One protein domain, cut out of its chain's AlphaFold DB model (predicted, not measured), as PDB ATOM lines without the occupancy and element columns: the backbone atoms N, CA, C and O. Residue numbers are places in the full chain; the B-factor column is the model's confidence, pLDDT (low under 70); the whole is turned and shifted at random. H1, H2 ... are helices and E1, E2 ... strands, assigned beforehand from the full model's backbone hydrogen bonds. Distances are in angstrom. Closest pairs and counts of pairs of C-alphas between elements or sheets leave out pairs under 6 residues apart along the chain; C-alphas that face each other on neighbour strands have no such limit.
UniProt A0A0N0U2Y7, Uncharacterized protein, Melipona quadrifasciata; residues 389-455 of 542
ATOM      1  N   LEU A 389      20.994   9.728  18.552       91.19
ATOM      2  CA  LEU A 389      20.702   8.298  18.668       91.19
ATOM      3  C   LEU A 389      21.853   7.623  19.418       91.19
ATOM      4  O   LEU A 389      23.017   7.763  19.040       91.19
ATOM      5  N   MET A 390      21.527   6.902  20.490       85.81
ATOM      6  CA  MET A 390      22.510   6.256  21.361       85.81
ATOM      7  C   MET A 390      22.333   4.737  21.327       85.81
ATOM      8  O   MET A 390      21.272   4.221  21.667       85.81
ATOM      9  N   GLY A 391      23.382   4.023  20.924       86.44
ATOM     10  CA  GLY A 391      23.498   2.575  21.075       86.44
ATOM     11  C   GLY A 391      24.129   2.218  22.422       86.44
ATOM     12  O   GLY A 391      25.119   2.828  22.828       86.44
ATOM     13  N   GLN A 392      23.574   1.224  23.118       69.50
ATOM     14  CA  GLN A 392      24.038   0.811  24.454       69.50
ATOM     15  C   GLN A 392      25.444   0.201  24.453       69.50
ATOM     16  O   GLN A 392      26.139   0.227  25.459       69.50
ATOM     17  N   SER A 393      25.847  -0.418  23.354       57.78
ATOM     18  CA  SER A 393      27.175  -0.986  23.129       57.78
ATOM     19  C   SER A 393      27.156  -1.650  21.760       57.78
ATOM     20  O   SER A 393      26.093  -2.034  21.269       57.78
ATOM     21  N   ASN A 394      28.321  -1.886  21.163       51.44
ATOM     22  CA  ASN A 394      28.429  -2.791  20.016       51.44
ATOM     23  C   ASN A 394      28.246  -4.267  20.458       51.44
ATOM     24  O   ASN A 394      28.955  -5.156  19.997       51.44
ATOM     25  N   THR A 395      27.322  -4.547  21.389       35.12
ATOM     26  CA  THR A 395      27.096  -5.851  22.053       35.12
ATOM     27  C   THR A 395      26.551  -6.931  21.139       35.12
ATOM     28  O   THR A 395      26.342  -8.066  21.560       35.12
ATOM     29  N   CYS A 396      26.446  -6.635  19.853       32.53
ATOM     30  CA  CYS A 396      26.613  -7.651  18.847       32.53
ATOM     31  C   CYS A 396      27.639  -7.142  17.818       32.53
ATOM     32  O   CYS A 396      27.286  -6.454  16.871       32.53
ATOM     33  N   HIS A 397      28.917  -7.459  18.022       36.81
ATOM     34  CA  HIS A 397      29.810  -7.926  16.961       36.81
ATOM     35  C   HIS A 397      30.022  -9.406  17.285       36.81
ATOM     36  O   HIS A 397      30.745  -9.748  18.213       36.81
ATOM     37  N   TYR A 398      29.182 -10.306  16.770       46.53
ATOM     38  CA  TYR A 398      29.223 -10.825  15.396       46.53
ATOM     39  C   TYR A 398      30.670 -11.107  14.996       46.53
ATOM     40  O   TYR A 398      31.449 -10.195  14.745       46.53
ATOM     41  N   THR A 399      31.010 -12.390  14.996       39.94
ATOM     42  CA  THR A 399      32.336 -13.026  14.987       39.94
ATOM     43  C   THR A 399      33.234 -12.728  13.779       39.94
ATOM     44  O   THR A 399      34.219 -13.434  13.580       39.94
ATOM     45  N   ASN A 400      32.935 -11.710  12.970       48.34
ATOM     46  CA  ASN A 400      33.639 -11.442  11.723       48.34
ATOM     47  C   ASN A 400      34.264 -10.040  11.712       48.34
ATOM     48  O   ASN A 400      33.564  -9.029  11.791       48.34
ATOM     49  N   LEU A 401      35.595 -10.011  11.606       53.31
ATOM     50  CA  LEU A 401      36.487  -8.855  11.790       53.31
ATOM     51  C   LEU A 401      36.233  -7.672  10.835       53.31
ATOM     52  O   LEU A 401      36.745  -6.588  11.082       53.31
ATOM     53  N   ASN A 402      35.416  -7.845   9.795       65.88
ATOM     54  CA  ASN A 402      35.265  -6.865   8.712       65.88
ATOM     55  C   ASN A 402      33.986  -6.012   8.796       65.88
ATOM     56  O   ASN A 402      33.739  -5.184   7.924       65.88
ATOM     57  N   ASN A 403      33.150  -6.212   9.821       61.62
ATOM     58  CA  ASN A 403      31.777  -5.692   9.814       61.62
ATOM     59  C   ASN A 403      31.530  -4.491  10.745       61.62
ATOM     60  O   ASN A 403      30.420  -3.958  10.747       61.62
ATOM     61  N   ALA A 404      32.523  -4.072  11.533       66.56
ATOM     62  CA  ALA A 404      32.401  -2.977  12.497       66.56
ATOM     63  C   ALA A 404      32.721  -1.612  11.881       66.56
ATOM     64  O   ALA A 404      33.793  -1.426  11.316       66.56
ATOM     65  N   HIS A 405      31.809  -0.650  12.039       81.31
ATOM     66  CA  HIS A 405      32.018   0.753  11.686       81.31
ATOM     67  C   HIS A 405      31.820   1.629  12.932       81.31
ATOM     68  O   HIS A 405      31.020   1.301  13.804       81.31
ATOM     69  N   GLU A 406      32.492   2.778  13.007       85.00
ATOM     70  CA  GLU A 406      32.408   3.712  14.151       85.00
ATOM     71  C   GLU A 406      31.023   4.368  14.338       85.00
ATOM     72  O   GLU A 406      30.814   5.156  15.257       85.00
ATOM     73  N   ILE A 407      30.065   4.078  13.455       91.88
ATOM     74  CA  ILE A 407      28.713   4.638  13.490       91.88
ATOM     75  C   ILE A 407      27.788   3.592  14.095       91.88
ATOM     76  O   ILE A 407      27.683   2.485  13.566       91.88
ATOM     77  N   ALA A 408      27.075   3.955  15.163       88.19
ATOM     78  CA  ALA A 408      26.079   3.072  15.758       88.19
ATOM     79  C   ALA A 408      25.079   2.588  14.691       88.19
ATOM     80  O   ALA A 408      24.596   3.376  13.878       88.19
ATOM     81  N   PHE A 409      24.780   1.287  14.701       89.75
ATOM     82  CA  PHE A 409      23.890   0.607  13.745       89.75
ATOM     83  C   PHE A 409      24.400   0.514  12.294       89.75
ATOM     84  O   PHE A 409      23.710  -0.062  11.455       89.75
ATOM     85  N   CYS A 410      25.603   1.001  11.981       92.06
ATOM     86  CA  CYS A 410      26.190   0.938  10.642       92.06
ATOM     87  C   CYS A 410      27.081  -0.304  10.472       92.06
ATOM     88  O   CYS A 410      27.833  -0.668  11.373       92.06
ATOM     89  N   TRP A 411      26.998  -0.948   9.309       87.06
ATOM     90  CA  TRP A 411      27.732  -2.172   8.971       87.06
ATOM     91  C   TRP A 411      28.525  -1.969   7.687       87.06
ATOM     92  O   TRP A 411      28.122  -1.161   6.859       87.06
ATOM     93  N   GLY A 412      29.608  -2.723   7.481       85.44
ATOM     94  CA  GLY A 412      30.278  -2.771   6.178       85.44
ATOM     95  C   GLY A 412      29.298  -3.065   5.031       85.44
ATOM     96  O   GLY A 412      28.253  -3.698   5.228       85.44
ATOM     97  N   THR A 413      29.617  -2.583   3.828       79.94
ATOM     98  CA  THR A 413      28.791  -2.787   2.630       79.94
ATOM     99  C   THR A 413      28.448  -4.268   2.459       79.94
ATOM    100  O   THR A 413      29.346  -5.103   2.395       79.94
ATOM    101  N   GLY A 414      27.153  -4.590   2.387       80.50
ATOM    102  CA  GLY A 414      26.669  -5.964   2.198       80.50
ATOM    103  C   GLY A 414      26.095  -6.640   3.445       80.50
ATOM    104  O   GLY A 414      25.597  -7.759   3.336       80.50
ATOM    105  N   TYR A 415      26.082  -5.983   4.611       86.94
ATOM    106  CA  TYR A 415      25.427  -6.532   5.799       86.94
ATOM    107  C   TYR A 415      24.420  -5.561   6.424       86.94
ATOM    108  O   TYR A 415      24.647  -4.360   6.514       86.94
ATOM    109  N   VAL A 416      23.291  -6.098   6.898       89.94
ATOM    110  CA  VAL A 416      22.284  -5.356   7.672       89.94
ATOM    111  C   VAL A 416      21.974  -6.131   8.951       89.94
ATOM    112  O   VAL A 416      21.420  -7.236   8.884       89.94
ATOM    113  N   GLY A 417      22.324  -5.560  10.108       89.31
ATOM    114  CA  GLY A 417      22.039  -6.130  11.430       89.31
ATOM    115  C   GLY A 417      20.545  -6.261  11.731       89.31
ATOM    116  O   GLY A 417      19.735  -5.494  11.218       89.31
ATOM    117  N   ALA A 418      20.175  -7.226  12.579       87.62
ATOM    118  CA  ALA A 418      18.776  -7.508  12.918       87.62
ATOM    119  C   ALA A 418      18.046  -6.289  13.512       87.62
ATOM    120  O   ALA A 418      16.916  -6.013  13.118       87.62
ATOM    121  N   THR A 419      18.716  -5.522  14.377       87.56
ATOM    122  CA  THR A 419      18.172  -4.289  14.967       87.56
ATOM    123  C   THR A 419      17.856  -3.245  13.898       87.56
ATOM    124  O   THR A 419      16.730  -2.772  13.826       87.56
ATOM    125  N   LEU A 420      18.787  -2.992  12.968       90.94
ATOM    126  CA  LEU A 420      18.556  -2.052  11.868       90.94
ATOM    127  C   LEU A 420      17.427  -2.524  10.932       90.94
ATOM    128  O   LEU A 420      16.660  -1.709  10.431       90.94
ATOM    129  N   ARG A 421      17.270  -3.841  10.711       89.38
ATOM    130  CA  ARG A 421      16.116  -4.374   9.955       89.38
ATOM    131  C   ARG A 421      14.795  -4.123  10.676       89.38
ATOM    132  O   ARG A 421      13.795  -3.875  10.009       89.38
ATOM    133  N   TYR A 422      14.779  -4.227  12.003       91.12
ATOM    134  CA  TYR A 422      13.590  -3.954  12.802       91.12
ATOM    135  C   TYR A 422      13.210  -2.472  12.729       91.12
ATOM    136  O   TYR A 422      12.063  -2.158  12.421       91.12
ATOM    137  N   ASP A 423      14.186  -1.576  12.880       90.12
ATOM    138  CA  ASP A 423      13.966  -0.128  12.794       90.12
ATOM    139  C   ASP A 423      13.486   0.293  11.397       90.12
ATOM    140  O   ASP A 423      12.508   1.026  11.270       90.12
ATOM    141  N   MET A 424      14.079  -0.253  10.329       89.06
ATOM    142  CA  MET A 424      13.623   0.005   8.954       89.06
ATOM    143  C   MET A 424      12.200  -0.513   8.701       89.06
ATOM    144  O   MET A 424      11.425   0.126   7.990       89.06
ATOM    145  N   ARG A 425      11.815  -1.654   9.296       89.94
ATOM    146  CA  ARG A 425      10.424  -2.139   9.243       89.94
ATOM    147  C   ARG A 425       9.484  -1.205   9.996       89.94
ATOM    148  O   ARG A 425       8.407  -0.927   9.482       89.94
ATOM    149  N   ALA A 426       9.887  -0.700  11.160       89.69
ATOM    150  CA  ALA A 426       9.101   0.273  11.913       89.69
ATOM    151  C   ALA A 426       8.896   1.573  11.113       89.69
ATOM    152  O   ALA A 426       7.767   2.049  11.020       89.69
ATOM    153  N   CYS A 427       9.935   2.083  10.442       87.88
ATOM    154  CA  CYS A 427       9.822   3.233   9.536       87.88
ATOM    155  C   CYS A 427       8.897   2.960   8.339       87.88
ATOM    156  O   CYS A 427       8.145   3.841   7.917       87.88
ATOM    157  N   LYS A 428       8.913   1.744   7.783       89.12
ATOM    158  CA  LYS A 428       7.995   1.371   6.695       89.12
ATOM    159  C   LYS A 428       6.542   1.307   7.179       89.12
ATOM    160  O   LYS A 428       5.643   1.764   6.483       89.12
ATOM    161  N   LEU A 429       6.314   0.785   8.385       89.31
ATOM    162  CA  LEU A 429       4.988   0.731   9.009       89.31
ATOM    163  C   LEU A 429       4.460   2.115   9.406       89.31
ATOM    164  O   LEU A 429       3.250   2.311   9.413       89.31
ATOM    165  N   SER A 430       5.335   3.089   9.673       90.75
ATOM    166  CA  SER A 430       4.936   4.480   9.921       90.75
ATOM    167  C   SER A 430       4.613   5.267   8.643       90.75
ATOM    168  O   SER A 430       4.511   6.489   8.696       90.75
ATOM    169  N   GLY A 431       4.501   4.601   7.487       88.75
ATOM    170  CA  GLY A 431       4.147   5.227   6.211       88.75
ATOM    171  C   GLY A 431       5.273   6.027   5.552       88.75
ATOM    172  O   GLY A 431       5.005   6.784   4.624       88.75
ATOM    173  N   SER A 432       6.530   5.884   5.998       84.94
ATOM    174  CA  SER A 432       7.645   6.547   5.313       84.94
ATOM    175  C   SER A 432       7.955   5.839   3.990       84.94
ATOM    176  O   SER A 432       8.126   4.620   3.942       84.94
ATOM    177  N   SER A 433       8.044   6.607   2.905       79.31
ATOM    178  CA  SER A 433       8.312   6.115   1.547       79.31
ATOM    179  C   SER A 433       9.798   5.828   1.283       79.31
ATOM    180  O   SER A 433      10.234   5.802   0.134       79.31
ATOM    181  N   HIS A 434      10.607   5.606   2.324       78.06
ATOM    182  CA  HIS A 434      12.039   5.373   2.154       78.06
ATOM    183  C   HIS A 434      12.305   4.020   1.474       78.06
ATOM    184  O   HIS A 434      12.137   2.957   2.069       78.06
ATOM    185  N   THR A 435      12.757   4.077   0.220       77.19
ATOM    186  CA  THR A 435      13.172   2.925  -0.600       77.19
ATOM    187  C   THR A 435      14.681   2.662  -0.549       77.19
ATOM    188  O   THR A 435      15.168   1.719  -1.170       77.19
ATOM    189  N   GLU A 436      15.445   3.474   0.188       75.94
ATOM    190  CA  GLU A 436      16.902   3.361   0.225       75.94
ATOM    191  C   GLU A 436      17.406   2.128   0.985       75.94
ATOM    192  O   GLU A 436      16.833   1.677   1.981       75.94
ATOM    193  N   ALA A 437      18.558   1.616   0.541       84.06
ATOM    194  CA  ALA A 437      19.273   0.555   1.236       84.06
ATOM    195  C   ALA A 437      19.588   0.974   2.693       84.06
ATOM    196  O   ALA A 437      20.101   2.077   2.904       84.06
ATOM    197  N   PRO A 438      19.388   0.098   3.701       86.69
ATOM    198  CA  PRO A 438      19.508   0.444   5.127       86.69
ATOM    199  C   PRO A 438      20.831   1.117   5.522       86.69
ATOM    200  O   PRO A 438      20.861   1.998   6.375       86.69
ATOM    201  N   TYR A 439      21.932   0.729   4.876       87.25
ATOM    202  CA  TYR A 439      23.244   1.336   5.092       87.25
ATOM    203  C   TYR A 439      23.299   2.809   4.653       87.25
ATOM    204  O   TYR A 439      23.840   3.653   5.371       87.25
ATOM    205  N   ARG A 440      22.702   3.136   3.498       87.38
ATOM    206  CA  ARG A 440      22.653   4.510   2.977       87.38
ATOM    207  C   ARG A 440      21.797   5.405   3.864       87.38
ATOM    208  O   ARG A 440      22.228   6.514   4.154       87.38
ATOM    209  N   ALA A 441      20.692   4.885   4.399       88.38
ATOM    210  CA  ALA A 441      19.834   5.621   5.326       88.38
ATOM    211  C   ALA A 441      20.593   6.073   6.592       88.38
ATOM    212  O   ALA A 441      20.500   7.231   6.997       88.38
ATOM    213  N   VAL A 442      21.413   5.198   7.187       92.25
ATOM    214  CA  VAL A 442      22.224   5.532   8.377       92.25
ATOM    215  C   VAL A 442      23.300   6.580   8.061       92.25
ATOM    216  O   VAL A 442      23.486   7.531   8.823       92.25
ATOM    217  N   LEU A 443      23.978   6.465   6.915       92.19
ATOM    218  CA  LEU A 443      24.954   7.470   6.475       92.19
ATOM    219  C   LEU A 443      24.303   8.813   6.135       92.19
ATOM    220  O   LEU A 443      24.864   9.862   6.451       92.19
ATOM    221  N   TYR A 444      23.126   8.788   5.516       92.38
ATOM    222  CA  TYR A 444      22.354   9.982   5.198       92.38
ATOM    223  C   TYR A 444      21.918  10.703   6.476       92.38
ATOM    224  O   TYR A 444      22.142  11.905   6.603       92.38
ATOM    225  N   MET A 445      21.437   9.967   7.485       91.81
ATOM    226  CA  MET A 445      21.137  10.533   8.804       91.81
ATOM    227  C   MET A 445      22.363  11.201   9.437       91.81
ATOM    228  O   MET A 445      22.233  12.307   9.965       91.81
ATOM    229  N   ARG A 446      23.554  10.590   9.348       93.50
ATOM    230  CA  ARG A 446      24.801  11.213   9.826       93.50
ATOM    231  C   ARG A 446      25.148  12.479   9.033       93.50
ATOM    232  O   ARG A 446      25.517  13.481   9.642       93.50
ATOM    233  N   LYS A 447      25.001  12.469   7.703       92.06
ATOM    234  CA  LYS A 447      25.228  13.651   6.843       92.06
ATOM    235  C   LYS A 447      24.265  14.801   7.150       92.06
ATOM    236  O   LYS A 447      24.670  15.952   7.074       92.06
ATOM    237  N   GLN A 448      23.038  14.502   7.570       93.75
ATOM    238  CA  GLN A 448      22.069  15.500   8.041       93.75
ATOM    239  C   GLN A 448      22.390  16.072   9.437       93.75
ATOM    240  O   GLN A 448      21.616  16.856   9.983       93.75
ATOM    241  N   GLY A 449      23.520  15.691  10.039       93.31
ATOM    242  CA  GLY A 449      23.935  16.172  11.355       93.31
ATOM    243  C   GLY A 449      23.268  15.446  12.521       93.31
ATOM    244  O   GLY A 449      23.339  15.938  13.648       93.31
ATOM    245  N   ASN A 450      22.636  14.287  12.289       94.62
ATOM    246  CA  ASN A 450      22.202  13.435  13.392       94.62
ATOM    247  C   ASN A 450      23.416  12.750  14.014       94.62
ATOM    248  O   ASN A 450      24.254  12.155  13.333       94.62
ATOM    249  N   LEU A 451      23.498  12.831  15.334       92.31
ATOM    250  CA  LEU A 451      24.603  12.278  16.095       92.31
ATOM    251  C   LEU A 451      24.286  10.833  16.475       92.31
ATOM    252  O   LEU A 451      23.288  10.573  17.146       92.31
ATOM    253  N   MET A 452      25.140   9.902  16.057       95.00
ATOM    254  CA  MET A 452      24.990   8.472  16.323       95.00
ATOM    255  C   MET A 452      26.183   7.990  17.145       95.00
ATOM    256  O   MET A 452      27.286   7.880  16.614       95.00
ATOM    257  N   TYR A 453      25.968   7.717  18.432       91.44
ATOM    258  CA  TYR A 453      27.028   7.312  19.361       91.44
ATOM    259  C   TYR A 453      26.803   5.898  19.887       91.44
ATOM    260  O   TYR A 453      25.666   5.457  20.056       91.44
ATOM    261  N   THR A 454      27.896   5.203  20.190       90.31
ATOM    262  CA  THR A 454      27.894   3.952  20.956       90.31
ATOM    263  C   THR A 454      28.534   4.216  22.313       90.31
ATOM    264  O   THR A 454      29.539   4.920  22.390       90.31
ATOM    265  N   ALA A 455      27.963   3.676  23.391       79.12
ATOM    266  CA  ALA A 455      28.524   3.849  24.734       79.12
ATOM    267  C   ALA A 455      29.877   3.130  24.918       79.12
ATOM    268  O   ALA A 455      30.610   3.412  25.862       79.12
TER     269      ALA A 455
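AT A GLANCE: This is residues 389 to 455 of the 542 residues of an uncharacterized protein of Melipona quadrifasciata (UniProt A0A0N0U2Y7). Helices H1 and H2 stand at about a right angle, with a small parallel ribbon of E1 and E2 near H2's last residues; a long loop, residues 392 to 417, leads from E1 to H1, and residues 425 to 431 stick out. The 67 printed residues run E1, H1, H2, E2, class mixed, under half in named elements. The whole is compact, radius of gyration of the C-alphas 12.0 A, spanning 35 by 23 by 20 A.

IN THESE COORDINATES: E1, residues 389 to 391, begins at C-alpha (20.702, 8.298, 18.668). H1, residues 418 to 429, is 16.5 A long; H2, residues 438 to 447, 14.5 A. E2, residues 451 to 454, ends at C-alpha (27.894, 3.952, 20.956).

HOW THE PARTS SIT: E1 and E2 are parallel; N 389 and O 451, 2.8 A apart, are within hydrogen-bond range. With H1 and H2 between, they form a strand-helix-strand unit, its crossover right-handed. H1, with residues 420 to 424 alone, only just touches H2, with 3 pairs of C-alphas within 8 A, the closest Met 424 and Pro 438, 7.0 A, about perpendicular at 82 degrees. In both helices every O i to N i+4 pair is within hydrogen-bond range.

THE WHOLE: The printed part has no cut. The E1 to H1 link is long. Residues 392 to 404 have pLDDT under 70.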